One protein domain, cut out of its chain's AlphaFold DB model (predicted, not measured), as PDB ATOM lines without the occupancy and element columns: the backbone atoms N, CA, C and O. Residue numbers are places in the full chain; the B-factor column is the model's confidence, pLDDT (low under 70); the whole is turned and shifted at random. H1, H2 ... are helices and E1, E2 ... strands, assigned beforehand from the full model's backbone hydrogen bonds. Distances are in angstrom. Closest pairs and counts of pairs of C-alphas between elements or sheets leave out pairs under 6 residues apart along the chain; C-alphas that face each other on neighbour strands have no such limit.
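AT A GLANCE: This is residues 9 to 49 and 66 to 163 of the 163 residues of the protein "Putative 85/88 kDa calcium-independent phospholipase A2" of Stichopus japonicus (UniProt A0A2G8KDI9). A loose body is built round a short pair of parallel strands, E1 and E2, with H3 and H5 on different sides of it; residues 66 to 88, most of them in H2, stick out as a long arm. H1 meets H3 near its own start, and H4 makes a corner with H5. The printed part has 139 residues, ordered H1 E1 H2 H3 E2 H4 H5, mostly helix. It is only just loose, close to extended, with a radius of gyration of the C-alphas of 21.5 A and spans of 73 by 43 by 25 A.

HOW THE PARTS SIT: H1, residues 15 to 31, touches H3, residues 98 to 109, with residues 15 to 16 alone; the C-alphas of Leu 16 and Ser 103 are closest, 5.3 A. They run the same way at a tilt of 35.3 degrees, only just steep. E1, residues 41 to 45, and E2, residues 113 to 117, are parallel neighbours, with N 42 and O 113 2.8 A apart, within hydrogen-bond range. H2, residues 69 to 92, touches no helix. The closest C-alphas of H3 and E2, Arg 104 and Phe 114, are 5.8 A apart. H5, residues 150 to 162, comes nearest E2 at the C-alphas of Leu 156 and Tyr 115, 7.6 A. H4, residues 132 to 148, is close to H5 but not clearly touching, about perpendicular at 74 degrees; the closest C-alphas are Ile 146 and Ile 153, 7.8 A. In these five helices every O i to N i+4 pair is within hydrogen-bond range.

IN THESE COORDINATES: H1 begins at C-alpha 15 (193.092, 126.035, 196.599) and is 24.7 A long. E1 measures 13.1 A, H2 33.1 A, H3 16.2 A, E2 13.5 A, H4 24.1 A and H5 18.4 A, ending at C-alpha 162 (185.595, 142.317, 183.351).

THE WHOLE: The C-alphas of Gly 33 and Gly 67, the two farthest apart, are 74.3 A apart. Residues 50 to 65 are not printed; C-alphas 49 and 66 are 44.3 A apart across the cut. E2 to H4 is a long link. Residues 66 to 86 and 88 to 96 have pLDDT under 70.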
ATOM      1  N   LEU A   9     191.797 115.169 205.304       71.00
ATOM      2  CA  LEU A   9     193.070 114.546 205.692       71.00
ATOM      3  C   LEU A   9     194.239 114.882 204.754       71.00
ATOM      4  O   LEU A   9     195.394 114.746 205.148       71.00
ATOM      5  N   ILE A  10     193.948 115.253 203.506       75.12
ATOM      6  CA  ILE A  10     194.956 115.479 202.458       75.12
ATOM      7  C   ILE A  10     194.976 116.951 202.048       75.12
ATOM      8  O   ILE A  10     196.039 117.558 201.969       75.12
ATOM      9  N   SER A  11     193.803 117.533 201.804       76.25
ATOM     10  CA  SER A  11     193.648 118.918 201.385       76.25
ATOM     11  C   SER A  11     192.354 119.521 201.929       76.25
ATOM     12  O   SER A  11     191.327 119.615 201.255       76.25
ATOM     13  N   ASN A  12     192.410 119.971 203.184       79.38
ATOM     14  CA  ASN A  12     191.294 120.682 203.816       79.38
ATOM     15  C   ASN A  12     191.083 122.096 203.220       79.38
ATOM     16  O   ASN A  12     190.043 122.728 203.396       79.38
ATOM     17  N   ASN A  13     192.073 122.610 202.480       86.75
ATOM     18  CA  ASN A  13     191.951 123.799 201.642       86.75
ATOM     19  C   ASN A  13     192.491 123.491 200.231       86.75
ATOM     20  O   ASN A  13     193.686 123.681 199.991       86.75
ATOM     21  N   PRO A  14     191.619 123.111 199.278       91.81
ATOM     22  CA  PRO A  14     192.020 122.598 197.966       91.81
ATOM     23  C   PRO A  14     192.544 123.670 197.013       91.81
ATOM     24  O   PRO A  14     192.773 123.389 195.843       91.81
ATOM     25  N   THR A  15     192.717 124.913 197.468       93.12
ATOM     26  CA  THR A  15     193.092 126.035 196.599       93.12
ATOM     27  C   THR A  15     194.407 125.764 195.867       93.12
ATOM     28  O   THR A  15     194.489 125.989 194.665       93.12
ATOM     29  N   LEU A  16     195.436 125.295 196.580       91.50
ATOM     30  CA  LEU A  16     196.739 125.041 195.968       91.50
ATOM     31  C   LEU A  16     196.683 123.836 195.024       91.50
ATOM     32  O   LEU A  16     197.154 123.951 193.899       91.50
ATOM     33  N   ASP A  17     196.047 122.740 195.442       93.12
ATOM     34  CA  ASP A  17     195.869 121.546 194.608       93.12
ATOM     35  C   ASP A  17     195.083 121.859 193.329       93.12
ATOM     36  O   ASP A  17     195.459 121.429 192.245       93.12
ATOM     37  N   THR A  18     194.049 122.698 193.427       93.88
ATOM     38  CA  THR A  18     193.250 123.139 192.274       93.88
ATOM     39  C   THR A  18     194.087 123.960 191.291       93.88
ATOM     40  O   THR A  18     193.969 123.780 190.082       93.88
ATOM     41  N   ILE A  19     194.940 124.866 191.785       93.69
ATOM     42  CA  ILE A  19     195.842 125.649 190.924       93.69
ATOM     43  C   ILE A  19     196.842 124.723 190.224       93.69
ATOM     44  O   ILE A  19     197.073 124.889 189.025       93.69
ATOM     45  N   THR A  20     197.405 123.752 190.948       93.81
ATOM     46  CA  THR A  20     198.323 122.750 190.391       93.81
ATOM     47  C   THR A  20     197.646 121.945 189.284       93.81
ATOM     48  O   THR A  20     198.149 121.938 188.166       93.81
ATOM     49  N   GLU A  21     196.465 121.379 189.542       95.31
ATOM     50  CA  GLU A  21     195.715 120.566 188.575       95.31
ATOM     51  C   GLU A  21     195.382 121.352 187.296       95.31
ATOM     52  O   GLU A  21     195.609 120.880 186.184       95.31
ATOM     53  N   ILE A  22     194.889 122.592 187.429       94.75
ATOM     54  CA  ILE A  22     194.593 123.452 186.270       94.75
ATOM     55  C   ILE A  22     195.869 123.743 185.471       94.75
ATOM     56  O   ILE A  22     195.838 123.769 184.238       94.75
ATOM     57  N   THR A  23     196.988 123.965 186.162       92.69
ATOM     58  CA  THR A  23     198.279 124.231 185.519       92.69
ATOM     59  C   THR A  23     198.763 123.002 184.751       92.69
ATOM     60  O   THR A  23     199.108 123.127 183.578       92.69
ATOM     61  N   GLU A  24     198.728 121.816 185.361       94.31
ATOM     62  CA  GLU A  24     199.110 120.554 184.717       94.31
ATOM     63  C   GLU A  24     198.223 120.243 183.503       94.31
ATOM     64  O   GLU A  24     198.734 119.906 182.431       94.31
ATOM     65  N   TYR A  25     196.910 120.456 183.624       95.19
ATOM     66  CA  TYR A  25     195.959 120.284 182.527       95.19
ATOM     67  C   TYR A  25     196.297 121.160 181.311       95.19
ATOM     68  O   TYR A  25     196.331 120.679 180.176       95.19
ATOM     69  N   TYR A  26     196.570 122.452 181.524       94.38
ATOM     70  CA  TYR A  26     196.917 123.347 180.419       94.38
ATOM     71  C   TYR A  26     198.341 123.134 179.896       94.38
ATOM     72  O   TYR A  26     198.576 123.352 178.707       94.38
ATOM     73  N   MET A  27     199.269 122.647 180.723       92.50
ATOM     74  CA  MET A  27     200.587 122.208 180.255       92.50
ATOM     75  C   MET A  27     200.470 121.043 179.264       92.50
ATOM     76  O   MET A  27     201.095 121.091 178.205       92.50
ATOM     77  N   ASP A  28     199.643 120.036 179.559       95.06
ATOM     78  CA  ASP A  28     199.384 118.914 178.644       95.06
ATOM     79  C   ASP A  28     198.720 119.383 177.336       95.06
ATOM     80  O   ASP A  28     199.167 119.027 176.243       95.06
ATOM     81  N   LYS A  29     197.717 120.269 177.418       94.69
ATOM     82  CA  LYS A  29     197.099 120.878 176.225       94.69
ATOM     83  C   LYS A  29     198.092 121.628 175.352       94.69
ATOM     84  O   LYS A  29     198.102 121.446 174.134       94.69
ATOM     85  N   LYS A  30     198.970 122.415 175.971       93.38
ATOM     86  CA  LYS A  30     200.026 123.145 175.268       93.38
ATOM     87  C   LYS A  30     200.959 122.192 174.520       93.38
ATOM     88  O   LYS A  30     201.318 122.466 173.378       93.38
ATOM     89  N   MET A  31     201.321 121.055 175.124       94.00
ATOM     90  CA  MET A  31     202.144 120.029 174.467       94.00
ATOM     91  C   MET A  31     201.442 119.379 173.269       94.00
ATOM     92  O   MET A  31     202.107 118.979 172.314       94.00
ATOM     93  N   LYS A  32     200.108 119.306 173.291       95.69
ATOM     94  CA  LYS A  32     199.275 118.793 172.191       95.69
ATOM     95  C   LYS A  32     198.958 119.839 171.116       95.69
ATOM     96  O   LYS A  32     198.342 119.495 170.111       95.69
ATOM     97  N   GLY A  33     199.392 121.088 171.298       94.12
ATOM     98  CA  GLY A  33     199.091 122.193 170.385       94.12
ATOM     99  C   GLY A  33     197.647 122.697 170.477       94.12
ATOM    100  O   GLY A  33     197.155 123.296 169.525       94.12
ATOM    101  N   GLU A  34     196.963 122.435 171.592       94.25
ATOM    102  CA  GLU A  34     195.619 122.945 171.878       94.25
ATOM    103  C   GLU A  34     195.666 124.312 172.583       94.25
ATOM    104  O   GLU A  34     196.691 124.712 173.140       94.25
ATOM    105  N   ASP A  35     194.527 125.012 172.600       90.75
ATOM    106  CA  ASP A  35     194.393 126.313 173.259       90.75
ATOM    107  C   ASP A  35     194.617 126.223 174.779       90.75
ATOM    108  O   ASP A  35     193.994 125.416 175.485       90.75
ATOM    109  N   GLU A  36     195.453 127.127 175.297       90.19
ATOM    110  CA  GLU A  36     195.677 127.320 176.729       90.19
ATOM    111  C   GLU A  36     194.848 128.484 177.286       90.19
ATOM    112  O   GLU A  36     194.582 129.472 176.599       90.19
ATOM    113  N   ARG A  37     194.444 128.391 178.558       89.50
ATOM    114  CA  ARG A  37     193.874 129.526 179.293       89.50
ATOM    115  C   ARG A  37     194.655 129.758 180.571       89.50
ATOM    116  O   ARG A  37     195.089 128.817 181.227       89.50
ATOM    117  N   GLN A  38     194.788 131.025 180.936       89.12
ATOM    118  CA  GLN A  38     195.424 131.425 182.182       89.12
ATOM    119  C   GLN A  38     194.376 131.698 183.255       89.12
ATOM    120  O   GLN A  38     193.257 132.135 182.976       89.12
ATOM    121  N   ILE A  39     194.751 131.434 184.503       93.44
ATOM    122  CA  ILE A  39     193.918 131.737 185.660       93.44
ATOM    123  C   ILE A  39     193.960 133.253 185.883       93.44
ATOM    124  O   ILE A  39     195.007 133.793 186.215       93.44
ATOM    125  N   GLY A  40     192.829 133.943 185.716       93.00
ATOM    126  CA  GLY A  40     192.739 135.389 185.971       93.00
ATOM    127  C   GLY A  40     192.455 135.736 187.436       93.00
ATOM    128  O   GLY A  40     192.983 136.708 187.978       93.00
ATOM    129  N   VAL A  41     191.635 134.928 188.110       95.19
ATOM    130  CA  VAL A  41     191.258 135.142 189.511       95.19
ATOM    131  C   VAL A  41     190.999 133.814 190.214       95.19
ATOM    132  O   VAL A  41     190.426 132.894 189.635       95.19
ATOM    133  N   VAL A  42     191.398 133.730 191.480       96.50
ATOM    134  CA  VAL A  42     191.110 132.610 192.378       96.50
ATOM    135  C   VAL A  42     190.347 133.131 193.588       96.50
ATOM    136  O   VAL A  42     190.813 134.021 194.306       96.50
ATOM    137  N   VAL A  43     189.174 132.547 193.831       96.31
ATOM    138  CA  VAL A  43     188.333 132.846 194.992       96.31
ATOM    139  C   VAL A  43     188.271 131.609 195.876       96.31
ATOM    140  O   VAL A  43     187.717 130.584 195.501       96.31
ATOM    141  N   SER A  44     188.849 131.717 197.064       95.19
ATOM    142  CA  SER A  44     188.865 130.672 198.077       95.19
ATOM    143  C   SER A  44     187.838 131.008 199.160       95.19
ATOM    144  O   SER A  44     187.902 132.078 199.774       95.19
ATOM    145  N   LEU A  45     186.893 130.103 199.411       94.62
ATOM    146  CA  LEU A  45     185.834 130.271 200.411       94.62
ATOM    147  C   LEU A  45     186.056 129.301 201.572       94.62
ATOM    148  O   LEU A  45     186.344 128.123 201.366       94.62
ATOM    149  N   GLY A  46     186.024 129.817 202.795       91.19
ATOM    150  CA  GLY A  46     186.171 129.041 204.020       91.19
ATOM    151  C   GLY A  46     184.846 128.888 204.748       91.19
ATOM    152  O   GLY A  46     183.951 129.718 204.609       91.19
ATOM    153  N   THR A  47     184.753 127.849 205.568       90.25
ATOM    154  CA  THR A  47     183.577 127.519 206.386       90.25
ATOM    155  C   THR A  47     183.514 128.294 207.705       90.25
ATOM    156  O   THR A  47     182.679 128.006 208.555       90.25
ATOM    157  N   GLY A  48     184.381 129.291 207.879       87.19
ATOM    158  CA  GLY A  48     184.472 130.091 209.089       87.19
ATOM    159  C   GLY A  48     185.825 129.990 209.774       87.19
ATOM    160  O   GLY A  48     186.776 129.345 209.323       87.19
ATOM    161  N   VAL A  49     185.941 130.745 210.852       84.94
ATOM    162  CA  VAL A  49     187.154 130.902 211.635       84.94
ATOM    163  C   VAL A  49     186.767 130.794 213.091       84.94
ATOM    164  O   VAL A  49     186.180 131.724 213.634       84.94
ATOM    165  N   LEU A  66     213.541 109.480 239.447       51.81
ATOM    166  CA  LEU A  66     212.876 108.184 239.581       51.81
ATOM    167  C   LEU A  66     212.319 107.978 241.002       51.81
ATOM    168  O   LEU A  66     213.079 107.955 241.970       51.81
ATOM    169  N   GLY A  67     211.015 107.706 241.101       53.62
ATOM    170  CA  GLY A  67     210.365 107.114 242.280       53.62
ATOM    171  C   GLY A  67     208.959 107.670 242.526       53.62
ATOM    172  O   GLY A  67     208.810 108.863 242.753       53.62
ATOM    173  N   LEU A  68     207.916 106.821 242.457       51.53
ATOM    174  CA  LEU A  68     206.461 107.139 242.539       51.53
ATOM    175  C   LEU A  68     205.918 108.136 241.494       51.53
ATOM    176  O   LEU A  68     204.721 108.162 241.204       51.53
ATOM    177  N   THR A  69     206.806 108.889 240.862       55.28
ATOM    178  CA  THR A  69     206.586 109.762 239.720       55.28
ATOM    179  C   THR A  69     206.349 108.992 238.427       55.28
ATOM    180  O   THR A  69     205.784 109.576 237.522       55.28
ATOM    181  N   GLU A  70     206.683 107.702 238.305       54.44
ATOM    182  CA  GLU A  70     206.533 106.973 237.031       54.44
ATOM    183  C   GLU A  70     205.083 106.807 236.571       54.44
ATOM    184  O   GLU A  70     204.800 107.052 235.406       54.44
ATOM    185  N   LEU A  71     204.142 106.465 237.457       56.34
ATOM    186  CA  LEU A  71     202.722 106.349 237.088       56.34
ATOM    187  C   LEU A  71     202.108 107.716 236.756       56.34
ATOM    188  O   LEU A  71     201.339 107.841 235.805       56.34
ATOM    189  N   VAL A  72     202.486 108.757 237.503       59.81
ATOM    190  CA  VAL A  72     202.030 110.136 237.267       59.81
ATOM    191  C   VAL A  72     202.677 110.724 236.011       59.81
ATOM    192  O   VAL A  72     202.006 111.415 235.252       59.81
ATOM    193  N   ASN A  73     203.948 110.426 235.751       59.03
ATOM    194  CA  ASN A  73     204.678 110.834 234.554       59.03
ATOM    195  C   ASN A  73     204.203 110.050 233.336       59.03
ATOM    196  O   ASN A  73     204.063 110.652 232.283       59.03
ATOM    197  N   ALA A  74     203.883 108.761 233.464       60.12
ATOM    198  CA  ALA A  74     203.280 107.968 232.397       60.12
ATOM    199  C   ALA A  74     201.883 108.497 232.057       60.12
ATOM    200  O   ALA A  74     201.609 108.766 230.893       60.12
ATOM    201  N   ALA A  75     201.029 108.759 233.053       59.44
ATOM    202  CA  ALA A  75     199.713 109.360 232.828       59.44
ATOM    203  C   ALA A  75     199.818 110.765 232.206       59.44
ATOM    204  O   ALA A  75     199.156 111.047 231.209       59.44
ATOM    205  N   LYS A  76     200.699 111.633 232.725       61.41
ATOM    206  CA  LYS A  76     200.965 112.966 232.151       61.41
ATOM    207  C   LYS A  76     201.589 112.894 230.758       61.41
ATOM    208  O   LYS A  76     201.284 113.740 229.928       61.41
ATOM    209  N   SER A  77     202.428 111.899 230.485       61.25
ATOM    210  CA  SER A  77     203.043 111.673 229.175       61.25
ATOM    211  C   SER A  77     202.029 111.155 228.161       61.25
ATOM    212  O   SER A  77     202.106 111.544 227.004       61.25
ATOM    213  N   VAL A  78     201.077 110.312 228.569       61.44
ATOM    214  CA  VAL A  78     199.987 109.841 227.701       61.44
ATOM    215  C   VAL A  78     199.024 110.985 227.390       61.44
ATOM    216  O   VAL A  78     198.696 111.192 226.229       61.44
ATOM    217  N   ILE A  79     198.640 111.779 228.396       62.56
ATOM    218  CA  ILE A  79     197.814 112.982 228.201       62.56
ATOM    219  C   ILE A  79     198.557 114.005 227.326       62.56
ATOM    220  O   ILE A  79     197.987 114.552 226.390       62.56
ATOM    221  N   GLY A  80     199.850 114.223 227.575       63.25
ATOM    222  CA  GLY A  80     200.688 115.110 226.769       63.25
ATOM    223  C   GLY A  80     200.848 114.634 225.324       63.25
ATOM    224  O   GLY A  80     200.793 115.452 224.411       63.25
ATOM    225  N   ALA A  81     200.998 113.325 225.100       63.81
ATOM    226  CA  ALA A  81     201.071 112.736 223.765       63.81
ATOM    227  C   ALA A  81     199.726 112.798 223.024       63.81
ATOM    228  O   ALA A  81     199.717 113.078 221.830       63.81
ATOM    229  N   ALA A  82     198.602 112.588 223.720       64.69
ATOM    230  CA  ALA A  82     197.264 112.744 223.152       64.69
ATOM    231  C   ALA A  82     197.005 114.199 222.732       64.69
ATOM    232  O   ALA A  82     196.634 114.439 221.586       64.69
ATOM    233  N   ASN A  83     197.321 115.163 223.604       67.38
ATOM    234  CA  ASN A  83     197.204 116.590 223.298       67.38
ATOM    235  C   ASN A  83     198.136 117.008 222.147       67.38
ATOM    236  O   ASN A  83     197.754 117.804 221.299       67.38
ATOM    237  N   LEU A  84     199.359 116.466 222.080       68.75
ATOM    238  CA  LEU A  84     200.274 116.733 220.967       68.75
ATOM    239  C   LEU A  84     199.765 116.130 219.650       68.75
ATOM    240  O   LEU A  84     199.929 116.743 218.598       68.75
ATOM    241  N   GLY A  85     199.140 114.950 219.706       66.44
ATOM    242  CA  GLY A  85     198.490 114.314 218.562       66.44
ATOM    243  C   GLY A  85     197.306 115.128 218.045       66.44
ATOM    244  O   GLY A  85     197.200 115.339 216.841       66.44
ATOM    245  N   GLU A  86     196.470 115.648 218.943       65.81
ATOM    246  CA  GLU A  86     195.364 116.546 218.598       65.81
ATOM    247  C   GLU A  86     195.880 117.845 217.963       65.81
ATOM    248  O   GLU A  86     195.450 118.186 216.866       65.81
ATOM    249  N   ILE A  87     196.907 118.482 218.545       70.19
ATOM    250  CA  ILE A  87     197.572 119.654 217.947       70.19
ATOM    251  C   ILE A  87     198.136 119.323 216.557       70.19
ATOM    252  O   ILE A  87     198.010 120.121 215.633       70.19
ATOM    253  N   MET A  88     198.765 118.158 216.370       66.94
ATOM    254  CA  MET A  88     199.269 117.750 215.054       66.94
ATOM    255  C   MET A  88     198.139 117.587 214.035       66.94
ATOM    256  O   MET A  88     198.285 118.048 212.905       66.94
ATOM    257  N   ILE A  89     197.020 116.971 214.422       65.00
ATOM    258  CA  ILE A  89     195.844 116.827 213.557       65.00
ATOM    259  C   ILE A  89     195.267 118.206 213.220       65.00
ATOM    260  O   ILE A  89     195.012 118.479 212.052       65.00
ATOM    261  N   GLU A  90     195.139 119.104 214.199       65.06
ATOM    262  CA  GLU A  90     194.694 120.485 213.979       65.06
ATOM    263  C   GLU A  90     195.613 121.243 213.011       65.06
ATOM    264  O   GLU A  90     195.122 121.938 212.125       65.06
ATOM    265  N   GLN A  91     196.937 121.090 213.131       62.50
ATOM    266  CA  GLN A  91     197.905 121.724 212.227       62.50
ATOM    267  C   GLN A  91     197.872 121.135 210.809       62.50
ATOM    268  O   GLN A  91     198.056 121.869 209.840       62.50
ATOM    269  N   VAL A  92     197.650 119.824 210.664       56.28
ATOM    270  CA  VAL A  92     197.537 119.160 209.351       56.28
ATOM    271  C   VAL A  92     196.224 119.531 208.664       56.28
ATOM    272  O   VAL A  92     196.206 119.798 207.465       56.28
ATOM    273  N   CYS A  93     195.142 119.618 209.434       55.34
ATOM    274  CA  CYS A  93     193.833 120.042 208.962       55.34
ATOM    275  C   CYS A  93     193.692 121.573 208.910       55.34
ATOM    276  O   CYS A  93     192.593 122.066 208.639       55.34
ATOM    277  N   ASP A  94     194.758 122.345 209.156       65.81
ATOM    278  CA  ASP A  94     194.672 123.801 209.176       65.81
ATOM    279  C   ASP A  94     194.344 124.339 207.773       65.81
ATOM    280  O   ASP A  94     195.161 124.379 206.849       65.81
ATOM    281  N   THR A  95     193.108 124.808 207.609       58.62
ATOM    282  CA  THR A  95     192.658 125.490 206.384       58.62
ATOM    283  C   THR A  95     193.169 126.927 206.289       58.62
ATOM    284  O   THR A  95     192.874 127.637 205.316       58.62
ATOM    285  N   ARG A  96     193.905 127.378 207.311       66.56
ATOM    286  CA  ARG A  96     194.407 128.735 207.497       66.56
ATOM    287  C   ARG A  96     195.928 128.789 207.340       66.56
ATOM    288  O   ARG A  96     196.592 127.858 206.888       66.56
ATOM    289  N   GLY A  97     196.466 129.972 207.639       76.25
ATOM    290  CA  GLY A  97     197.897 130.208 207.739       76.25
ATOM    291  C   GLY A  97     198.626 129.944 206.428       76.25
ATOM    292  O   GLY A  97     198.371 130.585 205.404       76.25
ATOM    293  N   ARG A  98     199.553 128.984 206.463       79.00
ATOM    294  CA  ARG A  98     200.519 128.763 205.382       79.00
ATOM    295  C   ARG A  98     199.887 128.265 204.088       79.00
ATOM    296  O   ARG A  98     200.426 128.588 203.034       79.00
ATOM    297  N   SER A  99     198.785 127.515 204.137       84.00
ATOM    298  CA  SER A  99     198.102 127.043 202.921       84.00
ATOM    299  C   SER A  99     197.596 128.229 202.091       84.00
ATOM    300  O   SER A  99     197.941 128.365 200.919       84.00
ATOM    301  N   VAL A 100     196.893 129.163 202.736       88.88
ATOM    302  CA  VAL A 100     196.390 130.400 202.121       88.88
ATOM    303  C   VAL A 100     197.529 131.313 201.663       88.88
ATOM    304  O   VAL A 100     197.449 131.868 200.568       88.88
ATOM    305  N   ASP A 101     198.585 131.471 202.466       89.81
ATOM    306  CA  ASP A 101     199.731 132.315 202.102       89.81
ATOM    307  C   ASP A 101     200.465 131.778 200.869       89.81
ATOM    308  O   ASP A 101     200.799 132.548 199.965       89.81
ATOM    309  N   ARG A 102     200.672 130.456 200.799       91.31
ATOM    310  CA  ARG A 102     201.263 129.790 199.630       91.31
ATOM    311  C   ARG A 102     200.382 129.976 198.405       91.31
ATOM    312  O   ARG A 102     200.890 130.423 197.383       91.31
ATOM    313  N   SER A 103     199.079 129.701 198.506       92.31
ATOM    314  CA  SER A 103     198.149 129.910 197.390       92.31
ATOM    315  C   SER A 103     198.160 131.360 196.910       92.31
ATOM    316  O   SER A 103     198.244 131.597 195.712       92.31
ATOM    317  N   ARG A 104     198.162 132.339 197.824       94.12
ATOM    318  CA  ARG A 104     198.242 133.763 197.467       94.12
ATOM    319  C   ARG A 104     199.530 134.096 196.718       94.12
ATOM    320  O   ARG A 104     199.469 134.790 195.707       94.12
ATOM    321  N   ALA A 105     200.677 133.627 197.210       93.44
ATOM    322  CA  ALA A 105     201.968 133.858 196.567       93.44
ATOM    323  C   ALA A 105     202.020 133.233 195.164       93.44
ATOM    324  O   ALA A 105     202.467 133.880 194.219       93.44
ATOM    325  N   TRP A 106     201.494 132.017 195.016       93.31
ATOM    326  CA  TRP A 106     201.389 131.336 193.727       93.31
ATOM    327  C   TRP A 106     200.469 132.069 192.754       93.31
ATOM    328  O   TRP A 106     200.890 132.351 191.634       93.31
ATOM    329  N   CYS A 107     199.270 132.473 193.183       94.38
ATOM    330  CA  CYS A 107     198.381 133.300 192.366       94.38
ATOM    331  C   CYS A 107     199.082 134.582 191.903       94.38
ATOM    332  O   CYS A 107     199.048 134.906 190.720       94.38
ATOM    333  N   HIS A 108     199.795 135.263 192.804       93.06
ATOM    334  CA  HIS A 108     200.547 136.462 192.450       93.06
ATOM    335  C   HIS A 108     201.646 136.178 191.413       93.06
ATOM    336  O   HIS A 108     201.805 136.957 190.477       93.06
ATOM    337  N   SER A 109     202.358 135.048 191.523       93.56
ATOM    338  CA  SER A 109     203.401 134.675 190.554       93.56
ATOM    339  C   SER A 109     202.876 134.398 189.143       93.56
ATOM    340  O   SER A 109     203.605 134.622 188.182       93.56
ATOM    341  N   ILE A 110     201.618 133.963 189.006       91.75
ATOM    342  CA  ILE A 110     200.977 133.707 187.706       91.75
ATOM    343  C   ILE A 110     200.128 134.894 187.221       91.75
ATOM    344  O   ILE A 110     199.402 134.768 186.241       91.75
ATOM    345  N   GLY A 111     200.186 136.040 187.912       92.25
ATOM    346  CA  GLY A 111     199.397 137.229 187.575       92.25
ATOM    347  C   GLY A 111     197.903 137.122 187.905       92.25
ATOM    348  O   GLY A 111     197.129 137.976 187.482       92.25
ATOM    349  N   ALA A 112     197.489 136.112 188.674       94.19
ATOM    350  CA  ALA A 112     196.106 135.919 189.092       94.19
ATOM    351  C   ALA A 112     195.786 136.714 190.367       94.19
ATOM    352  O   ALA A 112     196.533 136.689 191.352       94.19
ATOM    353  N   ALA A 113     194.619 137.359 190.404       94.38
ATOM    354  CA  ALA A 113     194.114 137.965 191.632       94.38
ATOM    355  C   ALA A 113     193.661 136.879 192.627       94.38
ATOM    356  O   ALA A 113     193.039 135.893 192.237       94.38
ATOM    357  N   PHE A 114     193.932 137.059 193.924       95.50
ATOM    358  CA  PHE A 114     193.569 136.085 194.960       95.50
ATOM    359  C   PHE A 114     192.667 136.690 196.037       95.50
ATOM    360  O   PHE A 114     193.057 137.623 196.743       95.50
ATOM    361  N   TYR A 115     191.492 136.091 196.233       95.50
ATOM    362  CA  TYR A 115     190.535 136.477 197.264       95.50
ATOM    363  C   TYR A 115     190.236 135.294 198.185       95.50
ATOM    364  O   TYR A 115     189.746 134.264 197.741       95.50
ATOM    365  N   ARG A 116     190.484 135.455 199.491       93.88
ATOM    366  CA  ARG A 116     190.010 134.533 200.537       93.88
ATOM    367  C   ARG A 116     188.923 135.209 201.360       93.88
ATOM    368  O   ARG A 116     189.146 136.322 201.856       93.88
ATOM    369  N   PHE A 117     187.805 134.513 201.532       94.50
ATOM    370  CA  PHE A 117     186.731 134.885 202.449       94.50
ATOM    371  C   PHE A 117     186.493 133.741 203.427       94.50
ATOM    372  O   PHE A 117     186.272 132.607 203.015       94.50
ATOM    373  N   SER A 118     186.582 134.032 204.720       92.69
ATOM    374  CA  SER A 118     186.217 133.098 205.784       92.69
ATOM    375  C   SER A 118     185.821 133.924 207.011       92.69
ATOM    376  O   SER A 118     186.678 134.660 207.516       92.69
ATOM    377  N   PRO A 119     184.554 133.885 207.450       92.50
ATOM    378  CA  PRO A 119     184.058 134.764 208.506       92.50
ATOM    379  C   PRO A 119     184.594 134.364 209.896       92.50
ATOM    380  O   PRO A 119     184.621 133.172 210.206       92.50
ATOM    381  N   PRO A 120     185.010 135.324 210.748       89.56
ATOM    382  CA  PRO A 120     185.229 135.087 212.176       89.56
ATOM    383  C   PRO A 120     183.937 134.618 212.838       89.56
ATOM    384  O   PRO A 120     182.931 135.318 212.785       89.56
ATOM    385  N   LEU A 121     183.987 133.436 213.448       90.50
ATOM    386  CA  LEU A 121     182.903 132.862 214.229       90.50
ATOM    387  C   LEU A 121     183.198 133.060 215.713       90.50
ATOM    388  O   LEU A 121     184.342 132.921 216.140       90.50
ATOM    389  N   SER A 122     182.181 133.372 216.513       86.12
ATOM    390  CA  SER A 122     182.382 133.594 217.957       86.12
ATOM    391  C   SER A 122     182.374 132.312 218.787       86.12
ATOM    392  O   SER A 122     182.804 132.323 219.938       86.12
ATOM    393  N   VAL A 123     181.858 131.216 218.231       84.31
ATOM    394  CA  VAL A 123     181.708 129.932 218.919       84.31
ATOM    395  C   VAL A 123     182.269 128.833 218.035       84.31
ATOM    396  O   VAL A 123     182.007 128.784 216.833       84.31
ATOM    397  N   GLU A 124     183.042 127.943 218.645       82.12
ATOM    398  CA  GLU A 124     183.452 126.713 217.990       82.12
ATOM    399  C   GLU A 124     182.232 125.824 217.765       82.12
ATOM    400  O   GLU A 124     181.499 125.495 218.698       82.12
ATOM    401  N   THR A 125     182.006 125.475 216.505       84.88
ATOM    402  CA  THR A 125     180.865 124.670 216.087       84.88
ATOM    403  C   THR A 125     181.382 123.352 215.535       84.88
ATOM    404  O   THR A 125     182.279 123.353 214.692       84.88
ATOM    405  N   SER A 126     180.844 122.238 216.036       86.12
ATOM    406  CA  SER A 126     181.216 120.901 215.569       86.12
ATOM    407  C   SER A 126     180.762 120.673 214.125       86.12
ATOM    408  O   SER A 126     179.792 121.277 213.666       86.12
ATOM    409  N   LEU A 127     181.444 119.772 213.415       84.81
ATOM    410  CA  LEU A 127     181.106 119.407 212.035       84.81
ATOM    411  C   LEU A 127     179.715 118.764 211.911       84.81
ATOM    412  O   LEU A 127     179.090 118.866 210.861       84.81
ATOM    413  N   ASP A 128     179.229 118.118 212.971       89.69
ATOM    414  CA  ASP A 128     177.923 117.459 213.056       89.69
ATOM    415  C   ASP A 128     176.841 118.318 213.743       89.69
ATOM    416  O   ASP A 128     175.791 117.806 214.136       89.69
ATOM    417  N   GLU A 129     177.066 119.630 213.888       91.94
ATOM    418  CA  GLU A 129     176.081 120.534 214.483       91.94
ATOM    419  C   GLU A 129     174.794 120.603 213.646       91.94
ATOM    420  O   GLU A 129     174.806 120.875 212.445       91.94
ATOM    421  N   THR A 130     173.656 120.418 214.315       94.31
ATOM    422  CA  THR A 130     172.320 120.404 213.695       94.31
ATOM    423  C   THR A 130     171.336 121.353 214.372       94.31
ATOM    424  O   THR A 130     170.201 121.481 213.921       94.31
ATOM    425  N   ARG A 131     171.731 122.043 215.451       94.56
ATOM    426  CA  ARG A 131     170.848 122.984 216.149       94.56
ATOM    427  C   ARG A 131     170.724 124.285 215.366       94.56
ATOM    428  O   ARG A 131     171.695 125.030 215.217       94.56
ATOM    429  N   ASP A 132     169.493 124.629 215.000       95.38
ATOM    430  CA  ASP A 132     169.172 125.862 214.273       95.38
ATOM    431  C   ASP A 132     169.718 127.121 214.949       95.38
ATOM    432  O   ASP A 132     170.183 128.035 214.277       95.38
ATOM    433  N   SER A 133     169.707 127.188 216.283       93.88
ATOM    434  CA  SER A 133     170.212 128.352 217.018       93.88
ATOM    435  C   SER A 133     171.708 128.598 216.795       93.88
ATOM    436  O   SER A 133     172.121 129.751 216.663       93.88
ATOM    437  N   ALA A 134     172.513 127.535 216.715       91.25
ATOM    438  CA  ALA A 134     173.941 127.628 216.426       91.25
ATOM    439  C   ALA A 134     174.174 128.025 214.960       91.25
ATOM    440  O   ALA A 134     174.917 128.968 214.683       91.25
ATOM    441  N   LEU A 135     173.459 127.385 214.030       93.31
ATOM    442  CA  LEU A 135     173.577 127.659 212.596       93.31
ATOM    443  C   LEU A 135     173.112 129.078 212.234       93.31
ATOM    444  O   LEU A 135     173.793 129.787 211.495       93.31
ATOM    445  N   MET A 136     171.997 129.546 212.801       95.00
ATOM    446  CA  MET A 136     171.520 130.922 212.618       95.00
ATOM    447  C   MET A 136     172.540 131.943 213.116       95.00
ATOM    448  O   MET A 136     172.727 132.980 212.480       95.00
ATOM    449  N   LYS A 137     173.229 131.650 214.223       94.00
ATOM    450  CA  LYS A 137     174.296 132.514 214.728       94.00
ATOM    451  C   LYS A 137     175.471 132.580 213.748       94.00
ATOM    452  O   LYS A 137     175.909 133.682 213.429       94.00
ATOM    453  N   MET A 138     175.917 131.443 213.206       94.25
ATOM    454  CA  MET A 138     176.966 131.408 212.171       94.25
ATOM    455  C   MET A 138     176.566 132.203 210.921       94.25
ATOM    456  O   MET A 138     177.372 132.958 210.372       94.25
ATOM    457  N   LEU A 139     175.312 132.069 210.476       95.50
ATOM    458  CA  LEU A 139     174.786 132.827 209.339       95.50
ATOM    459  C   LEU A 139     174.765 134.328 209.627       95.50
ATOM    460  O   LEU A 139     175.187 135.115 208.783       95.50
ATOM    461  N   PHE A 140     174.321 134.732 210.817       96.00
ATOM    462  CA  PHE A 140     174.305 136.132 211.224       96.00
ATOM    463  C   PHE A 140     175.717 136.733 211.261       96.00
ATOM    464  O   PHE A 140     175.951 137.796 210.692       96.00
ATOM    465  N   GLU A 141     176.683 136.032 211.855       95.38
ATOM    466  CA  GLU A 141     178.090 136.454 211.882       95.38
ATOM    467  C   GLU A 141     178.680 136.554 210.471       95.38
ATOM    468  O   GLU A 141     179.399 137.504 210.151       95.38
ATOM    469  N   THR A 142     178.300 135.634 209.584       95.94
ATOM    470  CA  THR A 142     178.673 135.687 208.166       95.94
ATOM    471  C   THR A 142     178.083 136.914 207.468       95.94
ATOM    472  O   THR A 142     178.785 137.570 206.701       95.94
ATOM    473  N   GLN A 143     176.829 137.281 207.749       96.62
ATOM    474  CA  GLN A 143     176.214 138.502 207.208       96.62
ATOM    475  C   GLN A 143     176.933 139.763 207.696       96.62
ATOM    476  O   GLN A 143     177.250 140.642 206.894       96.62
ATOM    477  N   VAL A 144     177.266 139.830 208.987       96.31
ATOM    478  CA  VAL A 144     178.064 140.931 209.546       96.31
ATOM    479  C   VAL A 144     179.422 141.023 208.841       96.31
ATOM    480  O   VAL A 144     179.826 142.110 208.424       96.31
ATOM    481  N   TYR A 145     180.097 139.890 208.625       96.31
ATOM    482  CA  TYR A 145     181.362 139.831 207.891       96.31
ATOM    483  C   TYR A 145     181.233 140.328 206.442       96.31
ATOM    484  O   TYR A 145     182.101 141.069 205.975       96.31
ATOM    485  N   ILE A 146     180.157 139.961 205.736       96.38
ATOM    486  CA  ILE A 146     179.883 140.420 204.365       96.38
ATOM    487  C   ILE A 146     179.745 141.943 204.323       96.38
ATOM    488  O   ILE A 146     180.378 142.579 203.484       96.38
ATOM    489  N   VAL A 147     178.974 142.529 205.245       96.88
ATOM    490  CA  VAL A 147     178.789 143.988 205.324       96.88
ATOM    491  C   VAL A 147     180.118 144.692 205.609       96.88
ATOM    492  O   VAL A 147     180.463 145.659 204.936       96.88
ATOM    493  N   GLN A 148     180.918 144.174 206.544       95.69
ATOM    494  CA  GLN A 148     182.235 144.736 206.869       95.69
ATOM    495  C   GLN A 148     183.239 144.652 205.711       95.69
ATOM    496  O   GLN A 148     184.137 145.483 205.614       95.69
ATOM    497  N   ASN A 149     183.109 143.651 204.836       95.50
ATOM    498  CA  ASN A 149     184.020 143.410 203.713       95.50
ATOM    499  C   ASN A 149     183.381 143.748 202.358       95.50
ATOM    500  O   ASN A 149     183.854 143.280 201.316       95.50
ATOM    501  N   GLN A 150     182.318 144.556 202.355       95.50
ATOM    502  CA  GLN A 150     181.526 144.852 201.165       95.50
ATOM    503  C   GLN A 150     182.382 145.418 200.026       95.50
ATOM    504  O   GLN A 150     182.223 144.994 198.884       95.50
ATOM    505  N   GLU A 151     183.336 146.302 200.324       96.12
ATOM    506  CA  GLU A 151     184.247 146.872 199.322       96.12
ATOM    507  C   GLU A 151     185.075 145.792 198.614       96.12
ATOM    508  O   GLU A 151     185.167 145.768 197.388       96.12
ATOM    509  N   LYS A 152     185.629 144.838 199.371       94.69
ATOM    510  CA  LYS A 152     186.422 143.727 198.825       94.69
ATOM    511  C   LYS A 152     185.570 142.805 197.949       94.69
ATOM    512  O   LYS A 152     186.037 142.333 196.913       94.69
ATOM    513  N   ILE A 153     184.323 142.555 198.350       95.81
ATOM    514  CA  ILE A 153     183.362 141.766 197.566       95.81
ATOM    515  C   ILE A 153     182.981 142.511 196.281       95.81
ATOM    516  O   ILE A 153     182.925 141.904 195.214       95.81
ATOM    517  N   GLN A 154     182.774 143.827 196.350       96.12
ATOM    518  CA  GLN A 154     182.489 144.660 195.182       96.12
ATOM    519  C   GLN A 154     183.668 144.704 194.202       96.12
ATOM    520  O   GLN A 154     183.452 144.574 193.000       96.12
ATOM    521  N   GLN A 155     184.904 144.812 194.697       95.69
ATOM    522  CA  GLN A 155     186.112 144.712 193.869       95.69
ATOM    523  C   GLN A 155     186.174 143.371 193.133       95.69
ATOM    524  O   GLN A 155     186.375 143.346 191.920       95.69
ATOM    525  N   LEU A 156     185.937 142.261 193.841       96.12
ATOM    526  CA  LEU A 156     185.878 140.941 193.217       96.12
ATOM    527  C   LEU A 156     184.771 140.869 192.155       96.12
ATOM    528  O   LEU A 156     185.011 140.392 191.050       96.12
ATOM    529  N   ALA A 157     183.571 141.364 192.464       95.75
ATOM    530  CA  ALA A 157     182.461 141.376 191.519       95.75
ATOM    531  C   ALA A 157     182.786 142.192 190.259       95.75
ATOM    532  O   ALA A 157     182.371 141.814 189.166       95.75
ATOM    533  N   GLN A 158     183.537 143.287 190.393       95.62
ATOM    534  CA  GLN A 158     183.982 144.086 189.255       95.62
ATOM    535  C   GLN A 158     184.997 143.329 188.390       95.62
ATOM    536  O   GLN A 158     184.858 143.333 187.169       95.62
ATOM    537  N   ILE A 159     185.965 142.643 189.007       94.00
ATOM    538  CA  ILE A 159     186.940 141.803 188.291       94.00
ATOM    539  C   ILE A 159     186.216 140.696 187.521       94.00
ATOM    540  O   ILE A 159     186.439 140.536 186.327       94.00
ATOM    541  N   LEU A 160     185.292 139.984 188.172       93.69
ATOM    542  CA  LEU A 160     184.542 138.890 187.548       93.69
ATOM    543  C   LEU A 160     183.651 139.341 186.384       93.69
ATOM    544  O   LEU A 160     183.374 138.542 185.502       93.69
ATOM    545  N   LYS A 161     183.198 140.600 186.369       93.12
ATOM    546  CA  LYS A 161     182.444 141.182 185.244       93.12
ATOM    547  C   LYS A 161     183.329 141.651 184.089       93.12
ATOM    548  O   LYS A 161     182.810 141.933 183.016       93.12
ATOM    549  N   SER A 162     184.624 141.835 184.340       87.00
ATOM    550  CA  SER A 162     185.595 142.317 183.351       87.00
ATOM    551  C   SER A 162     186.325 141.199 182.603       87.00
ATOM    552  O   SER A 162     187.056 141.492 181.658       87.00
ATOM    553  N   ILE A 163     186.139 139.952 183.045       74.25
ATOM    554  CA  ILE A 163     186.649 138.718 182.431       74.25
ATOM    555  C   ILE A 163     185.545 138.131 181.550       74.25
ATOM    556  O   ILE A 163     185.879 137.647 180.447       74.25
TER     557      ILE A 163